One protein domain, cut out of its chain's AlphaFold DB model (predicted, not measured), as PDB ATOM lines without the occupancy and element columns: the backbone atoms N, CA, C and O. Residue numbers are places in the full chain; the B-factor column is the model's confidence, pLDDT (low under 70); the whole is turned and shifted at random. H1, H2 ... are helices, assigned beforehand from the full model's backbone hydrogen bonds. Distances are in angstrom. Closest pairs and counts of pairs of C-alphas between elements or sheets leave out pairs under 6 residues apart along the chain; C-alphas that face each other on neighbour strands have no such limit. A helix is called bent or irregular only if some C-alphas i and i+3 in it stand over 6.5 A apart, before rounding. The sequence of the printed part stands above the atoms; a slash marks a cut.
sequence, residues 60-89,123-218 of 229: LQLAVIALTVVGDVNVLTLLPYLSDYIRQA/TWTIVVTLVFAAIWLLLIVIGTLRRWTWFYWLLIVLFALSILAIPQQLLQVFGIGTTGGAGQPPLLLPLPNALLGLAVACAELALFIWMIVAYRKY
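This is residues 60 to 89 and 123 to 218 of the 229 residues of an uncharacterized protein of Candidatus Dormibacteraeota bacterium (UniProt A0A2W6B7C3). A long, loosely joined group of helices: H1a packs between H2 and H4, and H3 slants from a corner at the end of H2 across to H4, with which it forms a hairpin. At one end of the length lie H1b, the first residues of H2 and the loop of residues 174 to 190. The 126 printed residues hold four named helices, H1 to H4 in chain order, and no named strand; the class is all helix. The whole is only just compact, close to loose, with a radius of gyration of the C-alphas of 16.1 A, and elongated, spanning 52 by 32 by 23 A.

Find C-alpha 60 at (-42.345, -30.142, -92.680), where H1, residues 60 to 89, begins. By its hydrogen bonds it was assigned as one helix, but it is bent: C-alphas 77 and 80 are 6.9 A apart. Its arms are H1a, residues 60 to 77, 25.8 A long, and H1b, residues 80 to 89, 14.2 A. H2, residues 123 to 145, is 33.5 A long. H3, residues 149 to 173, covers 35.8 A; it is irregular, but only just, with C-alphas 164 and 167 6.9 A apart, and has a kink of 43 degrees near residue 165. H4, residues 191 to 218, runs 39.8 A to C-alpha 218 at (-41.528, -35.332, -81.509).

Start at H1a, which touches H2, closest at the C-alphas of Gln 61 and Thr 144, 5.9 A, at a shallow tilt of 10 degrees, opposite ways. It touches H4 at Gly 71 and Val 200, C-alphas 6.3 A apart. H3 and H4 form a helical hairpin, at a shallow tilt of 34 degrees, only just short of steep; the C-alphas of Gln 169 and Leu 198 come closest, 5.5 A. H2 and H3 only just touch, only at the corner, with residues 143 to 144 and 151 to 152. Every O i to N i+4 pair is within hydrogen-bond range in H1a, H1b, H2 and H4; H3 has 16 of 21.

The C-alphas of Gly 183 and Tyr 218, 52.4 A, are farthest apart. Residues 90 to 122 are not printed; C-alphas 89 and 123 are 14.9 A apart across the cut. The link from H3 to H4 is long, 17 residues. Residue 180 alone is under pLDDT 70.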
ATOM      1  N   LEU A  60     -41.781 -31.292 -93.390       93.12
ATOM      2  CA  LEU A  60     -42.345 -30.142 -92.680       93.12
ATOM      3  C   LEU A  60     -41.600 -28.836 -92.999       93.12
ATOM      4  O   LEU A  60     -42.236 -27.816 -93.232       93.12
ATOM      5  N   GLN A  61     -40.263 -28.857 -93.065       93.25
ATOM      6  CA  GLN A  61     -39.476 -27.690 -93.487       93.25
ATOM      7  C   GLN A  61     -39.820 -27.264 -94.919       93.25
ATOM      8  O   GLN A  61     -40.059 -26.085 -95.160       93.25
ATOM      9  N   LEU A  62     -39.880 -28.218 -95.855       93.88
ATOM     10  CA  LEU A  62     -40.232 -27.939 -97.248       93.88
ATOM     11  C   LEU A  62     -41.657 -27.405 -97.380       93.88
ATOM     12  O   LEU A  62     -41.859 -26.451 -98.118       93.88
ATOM     13  N   ALA A  63     -42.620 -27.969 -96.648       94.69
ATOM     14  CA  ALA A  63     -44.000 -27.497 -96.666       94.69
ATOM     15  C   ALA A  63     -44.119 -26.060 -96.144       94.69
ATOM     16  O   ALA A  63     -44.772 -25.243 -96.783       94.69
ATOM     17  N   VAL A  64     -43.443 -25.730 -95.034       94.25
ATOM     18  CA  VAL A  64     -43.405 -24.358 -94.502       94.25
ATOM     19  C   VAL A  64     -42.810 -23.399 -95.523       94.25
ATOM     20  O   VAL A  64     -43.443 -22.393 -95.825       94.25
ATOM     21  N   ILE A  65     -41.629 -23.711 -96.069       94.19
ATOM     22  CA  ILE A  65     -40.949 -22.845 -97.043       94.19
ATOM     23  C   ILE A  65     -41.805 -22.683 -98.301       94.19
ATOM     24  O   ILE A  65     -42.050 -21.565 -98.730       94.19
ATOM     25  N   ALA A  66     -42.284 -23.781 -98.887       94.69
ATOM     26  CA  ALA A  66     -43.058 -23.736-100.121       94.69
ATOM     27  C   ALA A  66     -44.355 -22.942 -99.940       94.69
ATOM     28  O   ALA A  66     -44.658 -22.082-100.761       94.69
ATOM     29  N   LEU A  67     -45.095 -23.193 -98.857       94.44
ATOM     30  CA  LEU A  67     -46.363 -22.516 -98.618       94.44
ATOM     31  C   LEU A  67     -46.178 -21.018 -98.365       94.44
ATOM     32  O   LEU A  67     -46.890 -20.214 -98.959       94.44
ATOM     33  N   THR A  68     -45.202 -20.641 -97.535       91.94
ATOM     34  CA  THR A  68     -44.911 -19.221 -97.282       91.94
ATOM     35  C   THR A  68     -44.429 -18.510 -98.539       91.94
ATOM     36  O   THR A  68     -44.926 -17.432 -98.832       91.94
ATOM     37  N   VAL A  69     -43.567 -19.134 -99.349       92.12
ATOM     38  CA  VAL A  69     -43.143 -18.568-100.641       92.12
ATOM     39  C   VAL A  69     -44.332 -18.361-101.583       92.12
ATOM     40  O   VAL A  69     -44.413 -17.322-102.226       92.12
ATOM     41  N   VAL A  70     -45.274 -19.308-101.665       93.19
ATOM     42  CA  VAL A  70     -46.488 -19.141-102.488       93.19
ATOM     43  C   VAL A  70     -47.348 -17.981-101.978       93.19
ATOM     44  O   VAL A  70     -47.824 -17.179-102.783       93.19
ATOM     45  N   GLY A  71     -47.521 -17.863-100.658       89.62
ATOM     46  CA  GLY A  71     -48.221 -16.739-100.035       89.62
ATOM     47  C   GLY A  71     -47.551 -15.398-100.340       89.62
ATOM     48  O   GLY A  71     -48.211 -14.473-100.815       89.62
ATOM     49  N   ASP A  72     -46.232 -15.317-100.162       87.75
ATOM     50  CA  ASP A  72     -45.442 -14.114-100.424       87.75
ATOM     51  C   ASP A  72     -45.490 -13.724-101.908       87.75
ATOM     52  O   ASP A  72     -45.676 -12.554-102.234       87.75
ATOM     53  N   VAL A  73     -45.413 -14.691-102.830       89.44
ATOM     54  CA  VAL A  73     -45.581 -14.437-104.270       89.44
ATOM     55  C   VAL A  73     -46.974 -13.884-104.571       89.44
ATOM     56  O   VAL A  73     -47.084 -12.916-105.321       89.44
ATOM     57  N   ASN A  74     -48.035 -14.427-103.965       89.50
ATOM     58  CA  ASN A  74     -49.379 -13.869-104.133       89.50
ATOM     59  C   ASN A  74     -49.432 -12.406-103.654       89.50
ATOM     60  O   ASN A  74     -49.924 -11.542-104.377       89.50
ATOM     61  N   VAL A  75     -48.847 -12.090-102.493       85.81
ATOM     62  CA  VAL A  75     -48.755 -10.707-101.988       85.81
ATOM     63  C   VAL A  75     -47.968  -9.804-102.945       85.81
ATOM     64  O   VAL A  75     -48.396  -8.682-103.220       85.81
ATOM     65  N   LEU A  76     -46.867 -10.291-103.522       86.81
ATOM     66  CA  LEU A  76     -46.096  -9.561-104.532       86.81
ATOM     67  C   LEU A  76     -46.917  -9.267-105.794       86.81
ATOM     68  O   LEU A  76     -46.804  -8.179-106.353       86.81
ATOM     69  N   THR A  77     -47.785 -10.186-106.222       88.25
ATOM     70  CA  THR A  77     -48.696  -9.918-107.351       88.25
ATOM     71  C   THR A  77     -49.808  -8.928-107.002       88.25
ATOM     72  O   THR A  77     -50.307  -8.236-107.885       88.25
ATOM     73  N   LEU A  78     -50.174  -8.819-105.722       87.44
ATOM     74  CA  LEU A  78     -51.176  -7.873-105.229       87.44
ATOM     75  C   LEU A  78     -50.626  -6.459-105.019       87.44
ATOM     76  O   LEU A  78     -51.401  -5.507-105.012       87.44
ATOM     77  N   LEU A  79     -49.310  -6.303-104.863       86.00
ATOM     78  CA  LEU A  79     -48.663  -5.021-104.570       86.00
ATOM     79  C   LEU A  79     -49.056  -3.883-105.532       86.00
ATOM     80  O   LEU A  79     -49.417  -2.814-105.034       86.00
ATOM     81  N   PRO A  80     -49.079  -4.075-106.866       84.94
ATOM     82  CA  PRO A  80     -49.555  -3.048-107.792       84.94
ATOM     83  C   PRO A  80     -51.019  -2.656-107.535       84.94
ATOM     84  O   PRO A  80     -51.318  -1.474-107.373       84.94
ATOM     85  N   TYR A  81     -51.915  -3.638-107.379       85.12
ATOM     86  CA  TYR A  81     -53.342  -3.404-107.112       85.12
ATOM     87  C   TYR A  81     -53.575  -2.654-105.797       85.12
ATOM     88  O   TYR A  81     -54.359  -1.708-105.742       85.12
ATOM     89  N   LEU A  82     -52.867  -3.054-104.737       84.25
ATOM     90  CA  LEU A  82     -52.930  -2.389-103.437       84.25
ATOM     91  C   LEU A  82     -52.392  -0.959-103.524       84.25
ATOM     92  O   LEU A  82     -52.967  -0.059-102.917       84.25
ATOM     93  N   SER A  83     -51.330  -0.726-104.300       83.31
ATOM     94  CA  SER A  83     -50.774   0.616-104.486       83.31
ATOM     95  C   SER A  83     -51.749   1.562-105.190       83.31
ATOM     96  O   SER A  83     -51.942   2.693-104.741       83.31
ATOM     97  N   ASP A  84     -52.436   1.084-106.230       84.19
ATOM     98  CA  ASP A  84     -53.435   1.869-106.950       84.19
ATOM     99  C   ASP A  84     -54.657   2.145-106.076       84.19
ATOM    100  O   ASP A  84     -55.147   3.277-106.039       84.19
ATOM    101  N   TYR A  85     -55.105   1.149-105.308       85.62
ATOM    102  CA  TYR A  85     -56.175   1.322-104.332       85.62
ATOM    103  C   TYR A  85     -55.818   2.379-103.279       85.62
ATOM    104  O   TYR A  85     -56.604   3.298-103.049       85.62
ATOM    105  N   ILE A  86     -54.625   2.311-102.673       82.88
ATOM    106  CA  ILE A  86     -54.177   3.281-101.660       82.88
ATOM    107  C   ILE A  86     -54.121   4.692-102.251       82.88
ATOM    108  O   ILE A  86     -54.584   5.642-101.619       82.88
ATOM    109  N   ARG A  87     -53.612   4.847-103.480       82.19
ATOM    110  CA  ARG A  87     -53.577   6.143-104.177       82.19
ATOM    111  C   ARG A  87     -54.976   6.700-104.428       82.19
ATOM    112  O   ARG A  87     -55.205   7.888-104.200       82.19
ATOM    113  N   GLN A  88     -55.910   5.866-104.883       86.00
ATOM    114  CA  GLN A  88     -57.303   6.268-105.097       86.00
ATOM    115  C   GLN A  88     -57.980   6.643-103.776       86.00
ATOM    116  O   GLN A  88     -58.620   7.691-103.690       86.00
ATOM    117  N   ALA A  89     -57.773   5.843-102.733       84.62
ATOM    118  CA  ALA A  89     -58.326   6.085-101.409       84.62
ATOM    119  C   ALA A  89     -57.796   7.387-100.787       84.62
ATOM    120  O   ALA A  89     -58.564   8.187-100.247       84.62
ATOM    121  N   THR A 123     -44.769   5.470-102.425       83.62
ATOM    122  CA  THR A 123     -43.578   4.912-103.081       83.62
ATOM    123  C   THR A 123     -42.586   4.341-102.064       83.62
ATOM    124  O   THR A 123     -42.141   3.200-102.206       83.62
ATOM    125  N   TRP A 124     -42.273   5.085-100.998       86.56
ATOM    126  CA  TRP A 124     -41.367   4.601 -99.951       86.56
ATOM    127  C   TRP A 124     -41.938   3.411 -99.180       86.56
ATOM    128  O   TRP A 124     -41.190   2.490 -98.847       86.56
ATOM    129  N   THR A 125     -43.251   3.371 -98.942       85.25
ATOM    130  CA  THR A 125     -43.917   2.224 -98.316       85.25
ATOM    131  C   THR A 125     -43.721   0.947 -99.131       85.25
ATOM    132  O   THR A 125     -43.426  -0.096 -98.549       85.25
ATOM    133  N   ILE A 126     -43.810   1.009-100.464       85.44
ATOM    134  CA  ILE A 126     -43.546  -0.147-101.336       85.44
ATOM    135  C   ILE A 126     -42.094  -0.609-101.194       85.44
ATOM    136  O   ILE A 126     -41.851  -1.795-100.972       85.44
ATOM    137  N   VAL A 127     -41.128   0.315-101.264       88.88
ATOM    138  CA  VAL A 127     -39.698  -0.018-101.138       88.88
ATOM    139  C   VAL A 127     -39.410  -0.697 -99.799       88.88
ATOM    140  O   VAL A 127     -38.801  -1.766 -99.768       88.88
ATOM    141  N   VAL A 128     -39.894  -0.123 -98.693       90.25
ATOM    142  CA  VAL A 128     -39.731  -0.699 -97.349       90.25
ATOM    143  C   VAL A 128     -40.387  -2.076 -97.255       90.25
ATOM    144  O   VAL A 128     -39.797  -2.995 -96.688       90.25
ATOM    145  N   THR A 129     -41.569  -2.250 -97.850       86.44
ATOM    146  CA  THR A 129     -42.288  -3.532 -97.861       86.44
ATOM    147  C   THR A 129     -41.502  -4.609 -98.608       86.44
ATOM    148  O   THR A 129     -41.387  -5.726 -98.113       86.44
ATOM    149  N   LEU A 130     -40.900  -4.283 -99.758       89.81
ATOM    150  CA  LEU A 130     -40.072  -5.221-100.525       89.81
ATOM    151  C   LEU A 130     -38.801  -5.624 -99.767       89.81
ATOM    152  O   LEU A 130     -38.449  -6.803 -99.738       89.81
ATOM    153  N   VAL A 131     -38.133  -4.667 -99.115       93.00
ATOM    154  CA  VAL A 131     -36.958  -4.953 -98.275       93.00
ATOM    155  C   VAL A 131     -37.345  -5.849 -97.099       93.00
ATOM    156  O   VAL A 131     -36.673  -6.845 -96.833       93.00
ATOM    157  N   PHE A 132     -38.448  -5.532 -96.422       91.69
ATOM    158  CA  PHE A 132     -38.952  -6.341 -95.320       91.69
ATOM    159  C   PHE A 132     -39.324  -7.756 -95.780       91.69
ATOM    160  O   PHE A 132     -38.919  -8.720 -95.136       91.69
ATOM    161  N   ALA A 133     -40.012  -7.898 -96.916       89.69
ATOM    162  CA  ALA A 133     -40.365  -9.191 -97.500       89.69
ATOM    163  C   ALA A 133     -39.122 -10.029 -97.844       89.69
ATOM    164  O   ALA A 133     -39.078 -11.223 -97.558       89.69
ATOM    165  N   ALA A 134     -38.067  -9.408 -98.381       91.81
ATOM    166  CA  ALA A 134     -36.809 -10.098 -98.656       91.81
ATOM    167  C   ALA A 134     -36.131 -10.603 -97.368       91.81
ATOM    168  O   ALA A 134     -35.684 -11.752 -97.305       91.81
ATOM    169  N   ILE A 135     -36.087  -9.775 -96.319       94.81
ATOM    170  CA  ILE A 135     -35.561 -10.172 -95.002       94.81
ATOM    171  C   ILE A 135     -36.410 -11.300 -94.406       94.81
ATOM    172  O   ILE A 135     -35.867 -12.266 -93.869       94.81
ATOM    173  N   TRP A 136     -37.731 -11.198 -94.521       93.00
ATOM    174  CA  TRP A 136     -38.678 -12.195 -94.045       93.00
ATOM    175  C   TRP A 136     -38.474 -13.555 -94.726       93.00
ATOM    176  O   TRP A 136     -38.332 -14.566 -94.037       93.00
ATOM    177  N   LEU A 137     -38.326 -13.580 -96.052       92.25
ATOM    178  CA  LEU A 137     -38.011 -14.791 -96.817       92.25
ATOM    179  C   LEU A 137     -36.679 -15.420 -96.387       92.25
ATOM    180  O   LEU A 137     -36.591 -16.635 -96.190       92.25
ATOM    181  N   LEU A 138     -35.641 -14.604 -96.178       94.19
ATOM    182  CA  LEU A 138     -34.356 -15.084 -95.663       94.19
ATOM    183  C   LEU A 138     -34.497 -15.680 -94.258       94.19
ATOM    184  O   LEU A 138     -33.938 -16.745 -93.985       94.19
ATOM    185  N   LEU A 139     -35.267 -15.036 -93.378       94.50
ATOM    186  CA  LEU A 139     -35.559 -15.548 -92.041       94.50
ATOM    187  C   LEU A 139     -36.340 -16.862 -92.090       94.50
ATOM    188  O   LEU A 139     -36.016 -17.764 -91.319       94.50
ATOM    189  N   ILE A 140     -37.296 -17.014 -93.010       93.44
ATOM    190  CA  ILE A 140     -38.007 -18.277 -93.227       93.44
ATOM    191  C   ILE A 140     -37.022 -19.371 -93.609       93.44
ATOM    192  O   ILE A 140     -36.963 -20.402 -92.935       93.44
ATOM    193  N   VAL A 141     -36.214 -19.158 -94.644       93.12
ATOM    194  CA  VAL A 141     -35.300 -20.187 -95.151       93.12
ATOM    195  C   VAL A 141     -34.236 -20.540 -94.107       93.12
ATOM    196  O   VAL A 141     -34.053 -21.708 -93.770       93.12
ATOM    197  N   ILE A 142     -33.568 -19.548 -93.519       94.75
ATOM    198  CA  ILE A 142     -32.507 -19.782 -92.529       94.75
ATOM    199  C   ILE A 142     -33.092 -20.332 -91.223       94.75
ATOM    200  O   ILE A 142     -32.564 -21.297 -90.664       94.75
ATOM    201  N   GLY A 143     -34.186 -19.748 -90.734       91.75
ATOM    202  CA  GLY A 143     -34.823 -20.111 -89.470       91.75
ATOM    203  C   GLY A 143     -35.408 -21.522 -89.487       91.75
ATOM    204  O   GLY A 143     -35.234 -22.270 -88.516       91.75
ATOM    205  N   THR A 144     -36.031 -21.924 -90.600       91.62
ATOM    206  CA  THR A 144     -36.536 -23.293 -90.796       91.62
ATOM    207  C   THR A 144     -35.394 -24.301 -90.907       91.62
ATOM    208  O   THR A 144     -35.388 -25.289 -90.166       91.62
ATOM    209  N   LEU A 145     -34.390 -24.055 -91.760       89.44
ATOM    210  CA  LEU A 145     -33.269 -24.976 -91.984       89.44
ATOM    211  C   LEU A 145     -32.411 -25.158 -90.729       89.44
ATOM    212  O   LEU A 145     -32.067 -26.289 -90.373       89.44
ATOM    213  N   ARG A 146     -32.133 -24.062 -90.013       89.94
ATOM    214  CA  ARG A 146     -31.372 -24.064 -88.754       89.94
ATOM    215  C   ARG A 146     -32.214 -24.478 -87.540       89.94
ATOM    216  O   ARG A 146     -31.679 -24.598 -86.438       89.94
ATOM    217  N   ARG A 147     -33.510 -24.753 -87.737       89.31
ATOM    218  CA  ARG A 147     -34.456 -25.274 -86.731       89.31
ATOM    219  C   ARG A 147     -34.525 -24.416 -85.473       89.31
ATOM    220  O   ARG A 147     -34.496 -24.920 -84.342       89.31
ATOM    221  N   TRP A 148     -34.607 -23.105 -85.665       92.75
ATOM    222  CA  TRP A 148     -34.739 -22.156 -84.568       92.75
ATOM    223  C   TRP A 148     -36.054 -22.387 -83.822       92.75
ATOM    224  O   TRP A 148     -37.134 -22.365 -84.409       92.75
ATOM    225  N   THR A 149     -35.977 -22.651 -82.517       90.38
ATOM    226  CA  THR A 149     -37.165 -22.972 -81.708       90.38
ATOM    227  C   THR A 149     -38.061 -21.765 -81.504       90.38
ATOM    228  O   THR A 149     -39.273 -21.921 -81.505       90.38
ATOM    229  N   TRP A 150     -37.488 -20.569 -81.363       94.06
ATOM    230  CA  TRP A 150     -38.274 -19.336 -81.296       94.06
ATOM    231  C   TRP A 150     -39.024 -19.096 -82.610       94.06
ATOM    232  O   TRP A 150     -40.197 -18.744 -82.589       94.06
ATOM    233  N   PHE A 151     -38.380 -19.381 -83.747       93.12
ATOM    234  CA  PHE A 151     -38.976 -19.194 -85.066       93.12
ATOM    235  C   PHE A 151     -40.127 -20.172 -85.313       93.12
ATOM    236  O   PHE A 151     -41.157 -19.794 -85.850       93.12
ATOM    237  N   TYR A 152     -39.996 -21.411 -84.832       93.44
ATOM    238  CA  TYR A 152     -41.093 -22.381 -84.829       93.44
ATOM    239  C   TYR A 152     -42.344 -21.848 -84.121       93.44
ATOM    240  O   TYR A 152     -43.446 -21.935 -84.654       93.44
ATOM    241  N   TRP A 153     -42.170 -21.292 -82.919       94.94
ATOM    242  CA  TRP A 153     -43.278 -20.727 -82.149       94.94
ATOM    243  C   TRP A 153     -43.863 -19.487 -82.811       94.94
ATOM    244  O   TRP A 153     -45.080 -19.343 -82.856       94.94
ATOM    245  N   LEU A 154     -43.006 -18.635 -83.370       95.00
ATOM    246  CA  LEU A 154     -43.434 -17.471 -84.130       95.00
ATOM    247  C   LEU A 154     -44.300 -17.877 -85.334       95.00
ATOM    248  O   LEU A 154     -45.374 -17.314 -85.507       95.00
ATOM    249  N   LEU A 155     -43.904 -18.899 -86.099       94.00
ATOM    250  CA  LEU A 155     -44.707 -19.423 -87.210       94.00
ATOM    251  C   LEU A 155     -46.045 -20.009 -86.749       94.00
ATOM    252  O   LEU A 155     -47.060 -19.764 -87.389       94.00
ATOM    253  N   ILE A 156     -46.075 -20.738 -85.627       94.81
ATOM    254  CA  ILE A 156     -47.337 -21.224 -85.044       94.81
ATOM    255  C   ILE A 156     -48.276 -20.058 -84.735       94.81
ATOM    256  O   ILE A 156     -49.452 -20.128 -85.072       94.81
ATOM    257  N   VAL A 157     -47.776 -18.994 -84.104       95.81
ATOM    258  CA  VAL A 157     -48.600 -17.825 -83.772       95.81
ATOM    259  C   VAL A 157     -49.070 -17.112 -85.038       95.81
ATOM    260  O   VAL A 157     -50.241 -16.765 -85.131       95.81
ATOM    261  N   LEU A 158     -48.196 -16.937 -86.030       93.25
ATOM    262  CA  LEU A 158     -48.565 -16.296 -87.292       93.25
ATOM    263  C   LEU A 158     -49.617 -17.094 -88.064       93.25
ATOM    264  O   LEU A 158     -50.602 -16.506 -88.496       93.25
ATOM    265  N   PHE A 159     -49.467 -18.415 -88.173       93.62
ATOM    266  CA  PHE A 159     -50.483 -19.256 -88.808       93.62
ATOM    267  C   PHE A 159     -51.780 -19.311 -87.990       93.62
ATOM    268  O   PHE A 159     -52.864 -19.356 -88.556       93.62
ATOM    269  N   ALA A 160     -51.712 -19.246 -86.656       93.31
ATOM    270  CA  ALA A 160     -52.915 -19.125 -85.832       93.31
ATOM    271  C   ALA A 160     -53.671 -17.814 -86.110       93.31
ATOM    272  O   ALA A 160     -54.899 -17.808 -86.179       93.31
ATOM    273  N   LEU A 161     -52.941 -16.708 -86.277       93.31
ATOM    274  CA  LEU A 161     -53.519 -15.408 -86.612       93.31
ATOM    275  C   LEU A 161     -54.048 -15.370 -88.049       93.31
ATOM    276  O   LEU A 161     -55.093 -14.765 -88.282       93.31
ATOM    277  N   SER A 162     -53.387 -16.035 -89.000       88.94
ATOM    278  CA  SER A 162     -53.831 -16.046 -90.397       88.94
ATOM    279  C   SER A 162     -55.167 -16.770 -90.593       88.94
ATOM    280  O   SER A 162     -55.960 -16.371 -91.444       88.94
ATOM    281  N   ILE A 163     -55.499 -17.741 -89.733       90.75
ATOM    282  CA  ILE A 163     -56.817 -18.402 -89.715       90.75
ATOM    283  C   ILE A 163     -57.958 -17.390 -89.522       90.75
ATOM    284  O   ILE A 163     -59.034 -17.559 -90.098       90.75
ATOM    285  N   LEU A 164     -57.732 -16.305 -88.772       91.00
ATOM    286  CA  LEU A 164     -58.738 -15.254 -88.570       91.00
ATOM    287  C   LEU A 164     -59.077 -14.504 -89.865       91.00
ATOM    288  O   LEU A 164     -60.140 -13.894 -89.952       91.00
ATOM    289  N   ALA A 165     -58.209 -14.569 -90.878       86.06
ATOM    290  CA  ALA A 165     -58.451 -13.967 -92.182       86.06
ATOM    291  C   ALA A 165     -59.309 -14.852 -93.107       86.06
ATOM    292  O   ALA A 165     -59.808 -14.349 -94.111       86.06
ATOM    293  N   ILE A 166     -59.540 -16.137 -92.792       91.06
ATOM    294  CA  ILE A 166     -60.325 -17.052 -93.648       91.06
ATOM    295  C   ILE A 166     -61.735 -16.512 -93.952       91.06
ATOM    296  O   ILE A 166     -62.109 -16.502 -95.126       91.06
ATOM    297  N   PRO A 167     -62.524 -16.021 -92.970       91.25
ATOM    298  CA  PRO A 167     -63.848 -15.466 -93.255       91.25
ATOM    299  C   PRO A 167     -63.786 -14.283 -94.223       91.25
ATOM    300  O   PRO A 167     -64.600 -14.187 -95.137       91.25
ATOM    301  N   GLN A 168     -62.788 -13.409 -94.065       87.25
ATOM    302  CA  GLN A 168     -62.575 -12.278 -94.965       87.25
ATOM    303  C   GLN A 168     -62.225 -12.751 -96.384       87.25
ATOM    304  O   GLN A 168     -62.798 -12.248 -97.346       87.25
ATOM    305  N   GLN A 169     -61.316 -13.721 -96.529       88.44
ATOM    306  CA  GLN A 169     -60.941 -14.276 -97.836       88.44
ATOM    307  C   GLN A 169     -62.145 -14.914 -98.540       88.44
ATOM    308  O   GLN A 169     -62.338 -14.736 -99.741       88.44
ATOM    309  N   LEU A 170     -63.003 -15.599 -97.781       91.06
ATOM    310  CA  LEU A 170     -64.226 -16.198 -98.301       91.06
ATOM    311  C   LEU A 170     -65.203 -15.134 -98.820       91.06
ATOM    312  O   LEU A 170     -65.723 -15.275 -99.922       91.06
ATOM    313  N   LEU A 171     -65.399 -14.038 -98.080       90.69
ATOM    314  CA  LEU A 171     -66.222 -12.907 -98.521       90.69
ATOM    315  C   LEU A 171     -65.697 -12.277 -99.823       90.69
ATOM    316  O   LEU A 171     -66.486 -11.994-100.727       90.69
ATOM    317  N   GLN A 172     -64.378 -12.124 -99.961       88.00
ATOM    318  CA  GLN A 172     -63.772 -11.550-101.166       88.00
ATOM    319  C   GLN A 172     -64.016 -12.396-102.421       88.00
ATOM    320  O   GLN A 172     -64.246 -11.835-103.491       88.00
ATOM    321  N   VAL A 173     -64.040 -13.729-102.301       89.06
ATOM    322  CA  VAL A 173     -64.374 -14.631-103.421       89.06
ATOM    323  C   VAL A 173     -65.805 -14.408-103.925       89.06
ATOM    324  O   VAL A 173     -66.057 -14.522-105.123       89.06
ATOM    325  N   PHE A 174     -66.730 -14.019-103.045       89.81
ATOM    326  CA  PHE A 174     -68.109 -13.666-103.405       89.81
ATOM    327  C   PHE A 174     -68.283 -12.194-103.817       89.81
ATOM    328  O   PHE A 174     -69.412 -11.731-103.970       89.81
ATOM    329  N   GLY A 175     -67.190 -11.446-104.003       84.88
ATOM    330  CA  GLY A 175     -67.234 -10.034-104.394       84.88
ATOM    331  C   GLY A 175     -67.604  -9.080-103.255       84.88
ATOM    332  O   GLY A 175     -67.929  -7.921-103.506       84.88
ATOM    333  N   ILE A 176     -67.548  -9.539-102.003       86.50
ATOM    334  CA  ILE A 176     -67.776  -8.702-100.824       86.50
ATOM    335  C   ILE A 176     -66.418  -8.156-100.369       86.50
ATOM    336  O   ILE A 176     -65.617  -8.851 -99.742       86.50
ATOM    337  N   GLY A 177     -66.146  -6.905-100.741       79.00
ATOM    338  CA  GLY A 177     -64.898  -6.208-100.429       79.00
ATOM    339  C   GLY A 177     -64.898  -5.543 -99.056       79.00
ATOM    340  O   GLY A 177     -65.946  -5.247 -98.483       79.00
ATOM    341  N   THR A 178     -63.706  -5.261 -98.539       77.75
ATOM    342  CA  THR A 178     -63.524  -4.466 -97.318       77.75
ATOM    343  C   THR A 178     -63.357  -2.990 -97.677       77.75
ATOM    344  O   THR A 178     -62.612  -2.644 -98.589       77.75
ATOM    345  N   THR A 179     -64.053  -2.090 -96.980       76.88
ATOM    346  CA  THR A 179     -63.926  -0.638 -97.201       76.88
ATOM    347  C   THR A 179     -62.987  -0.016 -96.175       76.88
ATOM    348  O   THR A 179     -63.102  -0.307 -94.985       76.88
ATOM    349  N   GLY A 180     -62.116   0.899 -96.608       69.94
ATOM    350  CA  GLY A 180     -61.224   1.652 -95.712       69.94
ATOM    351  C   GLY A 180     -61.910   2.738 -94.868       69.94
ATOM    352  O   GLY A 180     -61.246   3.401 -94.078       69.94
ATOM    353  N   GLY A 181     -63.216   2.952 -95.046       73.62
ATOM    354  CA  GLY A 181     -64.002   3.966 -94.342       73.62
ATOM    355  C   GLY A 181     -65.238   4.392 -95.132       73.62
ATOM    356  O   GLY A 181     -65.436   3.976 -96.276       73.62
ATOM    357  N   ALA A 182     -66.076   5.237 -94.529       71.31
ATOM    358  CA  ALA A 182     -67.245   5.792 -95.205       71.31
ATOM    359  C   ALA A 182     -66.824   6.594 -96.453       71.31
ATOM    360  O   ALA A 182     -65.959   7.464 -96.377       71.31
ATOM    361  N   GLY A 183     -67.427   6.289 -97.607       74.94
ATOM    362  CA  GLY A 183     -67.146   6.973 -98.878       74.94
ATOM    363  C   GLY A 183     -65.868   6.527 -99.605       74.94
ATOM    364  O   GLY A 183     -65.538   7.111-100.640       74.94
ATOM    365  N   GLN A 184     -65.168   5.508 -99.096       80.19
ATOM    366  CA  GLN A 184     -64.009   4.898 -99.752       80.19
ATOM    367  C   GLN A 184     -64.443   3.772-100.705       80.19
ATOM    368  O   GLN A 184     -65.430   3.086-100.421       80.19
ATOM    369  N   PRO A 185     -63.726   3.554-101.826       81.06
ATOM    370  CA  PRO A 185     -64.008   2.421-102.698       81.06
ATOM    371  C   PRO A 185     -63.812   1.097-101.935       81.06
ATOM    372  O   PRO A 185     -62.965   1.025-101.041       81.06
ATOM    373  N   PRO A 186     -64.579   0.039-102.250       84.31
ATOM    374  CA  PRO A 186     -64.336  -1.279-101.682       84.31
ATOM    375  C   PRO A 186     -63.043  -1.872-102.251       84.31
ATOM    376  O   PRO A 186     -62.810  -1.839-103.460       84.31
ATOM    377  N   LEU A 187     -62.212  -2.455-101.386       83.88
ATOM    378  CA  LEU A 187     -61.067  -3.250-101.804       83.88
ATOM    379  C   LEU A 187     -61.565  -4.609-102.300       83.88
ATOM    380  O   LEU A 187     -61.907  -5.493-101.510       83.88
ATOM    381  N   LEU A 188     -61.602  -4.756-103.620       84.06
ATOM    382  CA  LEU A 188     -61.908  -6.006-104.303       84.06
ATOM    383  C   LEU A 188     -60.632  -6.529-104.949       84.06
ATOM    384  O   LEU A 188     -60.046  -5.874-105.811       84.06
ATOM    385  N   LEU A 189     -60.195  -7.708-104.516       85.25
ATOM    386  CA  LEU A 189     -59.081  -8.386-105.160       85.25
ATOM    387  C   LEU A 189     -59.566  -9.052-106.454       85.25
ATOM    388  O   LEU A 189     -60.704  -9.527-106.505       85.25
ATOM    389  N   PRO A 190     -58.718  -9.140-107.493       88.31
ATOM    390  CA  PRO A 190     -59.015  -9.964-108.656       88.31
ATOM    391  C   PRO A 190     -59.365 -11.395-108.229       88.31
ATOM    392  O   PRO A 190     -58.698 -11.966-107.362       88.31
ATOM    393  N   LEU A 191     -60.381 -11.993-108.859       88.56
ATOM    394  CA  LEU A 191     -60.870 -13.330-108.494       88.56
ATOM    395  C   LEU A 191     -59.754 -14.395-108.410       88.56
ATOM    396  O   LEU A 191     -59.757 -15.152-107.439       88.56
ATOM    397  N   PRO A 192     -58.765 -14.453-109.331       89.31
ATOM    398  CA  PRO A 192     -57.667 -15.415-109.215       89.31
ATOM    399  C   PRO A 192     -56.856 -15.252-107.924       89.31
ATOM    400  O   PRO A 192     -56.517 -16.243-107.281       89.31
ATOM    401  N   ASN A 193     -56.587 -14.012-107.509       90.06
ATOM    402  CA  ASN A 193     -55.850 -13.723-106.283       90.06
ATOM    403  C   ASN A 193     -56.672 -14.026-105.030       90.06
ATOM    404  O   ASN A 193     -56.113 -14.521-104.055       90.06
ATOM    405  N   ALA A 194     -57.982 -13.763-105.057       89.81
ATOM    406  CA  ALA A 194     -58.885 -14.109-103.959       89.81
ATOM    407  C   ALA A 194     -58.971 -15.634-103.767       89.81
ATOM    408  O   ALA A 194     -58.846 -16.134-102.650       89.81
ATOM    409  N   LEU A 195     -59.098 -16.393-104.863       91.88
ATOM    410  CA  LEU A 195     -59.093 -17.859-104.828       91.88
ATOM    411  C   LEU A 195     -57.754 -18.416-104.338       91.88
ATOM    412  O   LEU A 195     -57.736 -19.322-103.504       91.88
ATOM    413  N   LEU A 196     -56.636 -17.861-104.817       91.62
ATOM    414  CA  LEU A 196     -55.306 -18.250-104.352       91.62
ATOM    415  C   LEU A 196     -55.113 -17.914-102.867       91.62
ATOM    416  O   LEU A 196     -54.601 -18.743-102.122       91.62
ATOM    417  N   GLY A 197     -55.573 -16.744-102.418       90.06
ATOM    418  CA  GLY A 197     -55.544 -16.335-101.013       90.06
ATOM    419  C   GLY A 197     -56.331 -17.286-100.113       90.06
ATOM    420  O   GLY A 197     -55.822 -17.708 -99.075       90.06
ATOM    421  N   LEU A 198     -57.528 -17.700-100.538       91.88
ATOM    422  CA  LEU A 198     -58.325 -18.697 -99.823       91.88
ATOM    423  C   LEU A 198     -57.628 -20.066 -99.785       91.88
ATOM    424  O   LEU A 198     -57.553 -20.686 -98.724       91.88
ATOM    425  N   ALA A 199     -57.082 -20.525-100.914       93.25
ATOM    426  CA  ALA A 199     -56.365 -21.797-100.988       93.25
ATOM    427  C   ALA A 199     -55.131 -21.816-100.070       93.25
ATOM    428  O   ALA A 199     -54.917 -22.792 -99.347       93.25
ATOM    429  N   VAL A 200     -54.357 -20.726-100.054       92.50
ATOM    430  CA  VAL A 200     -53.212 -20.550 -99.151       92.50
ATOM    431  C   VAL A 200     -53.674 -20.553 -97.698       92.50
ATOM    432  O   VAL A 200     -53.116 -21.303 -96.907       92.50
ATOM    433  N   ALA A 201     -54.734 -19.822 -97.346       91.81
ATOM    434  CA  ALA A 201     -55.241 -19.785 -95.973       91.81
ATOM    435  C   ALA A 201     -55.714 -21.169 -95.479       91.81
ATOM    436  O   ALA A 201     -55.433 -21.571 -94.347       91.81
ATOM    437  N   CYS A 202     -56.377 -21.951 -96.337       93.38
ATOM    438  CA  CYS A 202     -56.734 -23.338 -96.027       93.38
ATOM    439  C   CYS A 202     -55.497 -24.233 -95.855       93.38
ATOM    440  O   CYS A 202     -55.458 -25.071 -94.950       93.38
ATOM    441  N   ALA A 203     -54.478 -24.063 -96.700       94.62
ATOM    442  CA  ALA A 203     -53.225 -24.802 -96.588       94.62
ATOM    443  C   ALA A 203     -52.426 -24.405 -95.333       94.62
ATOM    444  O   ALA A 203     -51.827 -25.271 -94.698       94.62
ATOM    445  N   GLU A 204     -52.460 -23.134 -94.926       93.88
ATOM    446  CA  GLU A 204     -51.839 -22.641 -93.691       93.88
ATOM    447  C   GLU A 204     -52.513 -23.240 -92.464       93.88
ATOM    448  O   GLU A 204     -51.825 -23.712 -91.560       93.88
ATOM    449  N   LEU A 205     -53.847 -23.324 -92.461       94.81
ATOM    450  CA  LEU A 205     -54.596 -24.031 -91.423       94.81
ATOM    451  C   LEU A 205     -54.183 -25.509 -91.343       94.81
ATOM    452  O   LEU A 205     -53.922 -26.027 -90.254       94.81
ATOM    453  N   ALA A 206     -54.089 -26.196 -92.484       95.38
ATOM    454  CA  ALA A 206     -53.661 -27.592 -92.522       95.38
ATOM    455  C   ALA A 206     -52.224 -27.762 -91.995       95.38
ATOM    456  O   ALA A 206     -51.947 -28.663 -91.198       95.38
ATOM    457  N   LEU A 207     -51.316 -26.865 -92.389       95.00
ATOM    458  CA  LEU A 207     -49.928 -26.863 -91.942       95.00
ATOM    459  C   LEU A 207     -49.809 -26.550 -90.445       95.00
ATOM    460  O   LEU A 207     -49.043 -27.208 -89.745       95.00
ATOM    461  N   PHE A 208     -50.599 -25.609 -89.934       95.69
ATOM    462  CA  PHE A 208     -50.695 -25.286 -88.513       95.69
ATOM    463  C   PHE A 208     -51.103 -26.508 -87.684       95.69
ATOM    464  O   PHE A 208     -50.427 -26.856 -86.710       95.69
ATOM    465  N   ILE A 209     -52.150 -27.222 -88.110       95.81
ATOM    466  CA  ILE A 209     -52.585 -28.471 -87.468       95.81
ATOM    467  C   ILE A 209     -51.454 -29.505 -87.510       95.81
ATOM    468  O   ILE A 209     -51.132 -30.118 -86.487       95.81
ATOM    469  N   TRP A 210     -50.801 -29.677 -88.663       95.56
ATOM    470  CA  TRP A 210     -49.695 -30.622 -88.800       95.56
ATOM    471  C   TRP A 210     -48.510 -30.272 -87.891       95.56
ATOM    472  O   TRP A 210     -47.953 -31.162 -87.241       95.56
ATOM    473  N   MET A 211     -48.164 -28.990 -87.761       94.19
ATOM    474  CA  MET A 211     -47.139 -28.517 -86.831       94.19
ATOM    475  C   MET A 211     -47.513 -28.839 -85.379       94.19
ATOM    476  O   MET A 211     -46.681 -29.364 -84.640       94.19
ATOM    477  N   ILE A 212     -48.765 -28.640 -84.960       94.81
ATOM    478  CA  ILE A 212     -49.217 -29.023 -83.609       94.81
ATOM    479  C   ILE A 212     -49.066 -30.533 -83.377       94.81
ATOM    480  O   ILE A 212     -48.559 -30.955 -82.331       94.81
ATOM    481  N   VAL A 213     -49.460 -31.357 -84.351       94.50
ATOM    482  CA  VAL A 213     -49.315 -32.820 -84.272       94.50
ATOM    483  C   VAL A 213     -47.838 -33.218 -84.173       94.50
ATOM    484  O   VAL A 213     -47.463 -34.015 -83.308       94.50
ATOM    485  N   ALA A 214     -46.977 -32.632 -85.008       91.56
ATOM    486  CA  ALA A 214     -45.538 -32.875 -84.995       91.56
ATOM    487  C   ALA A 214     -44.900 -32.465 -83.658       91.56
ATOM    488  O   ALA A 214     -44.076 -33.206 -83.112       91.56
ATOM    489  N   TYR A 215     -45.328 -31.330 -83.098       91.62
ATOM    490  CA  TYR A 215     -44.904 -30.866 -81.782       91.62
ATOM    491  C   TYR A 215     -45.264 -31.862 -80.683       91.62
ATOM    492  O   TYR A 215     -44.394 -32.220 -79.891       91.62
ATOM    493  N   ARG A 216     -46.508 -32.356 -80.653       91.75
ATOM    494  CA  ARG A 216     -46.937 -33.321 -79.630       91.75
ATOM    495  C   ARG A 216     -46.201 -34.655 -79.721       91.75
ATOM    496  O   ARG A 216     -45.967 -35.277 -78.692       91.75
ATOM    497  N   LYS A 217     -45.831 -35.090 -80.928       89.06
ATOM    498  CA  LYS A 217     -45.200 -36.400 -81.141       89.06
ATOM    499  C   LYS A 217     -43.681 -36.395 -80.961       89.06
ATOM    500  O   LYS A 217     -43.131 -37.345 -80.414       89.06
ATOM    501  N   TYR A 218     -42.996 -35.360 -81.443       86.12
ATOM    502  CA  TYR A 218     -41.528 -35.332 -81.509       86.12
ATOM    503  C   TYR A 218     -40.909 -34.069 -80.899       86.12
ATOM    504  O   TYR A 218     -39.714 -34.060 -80.620       86.12
TER     505      TYR A 218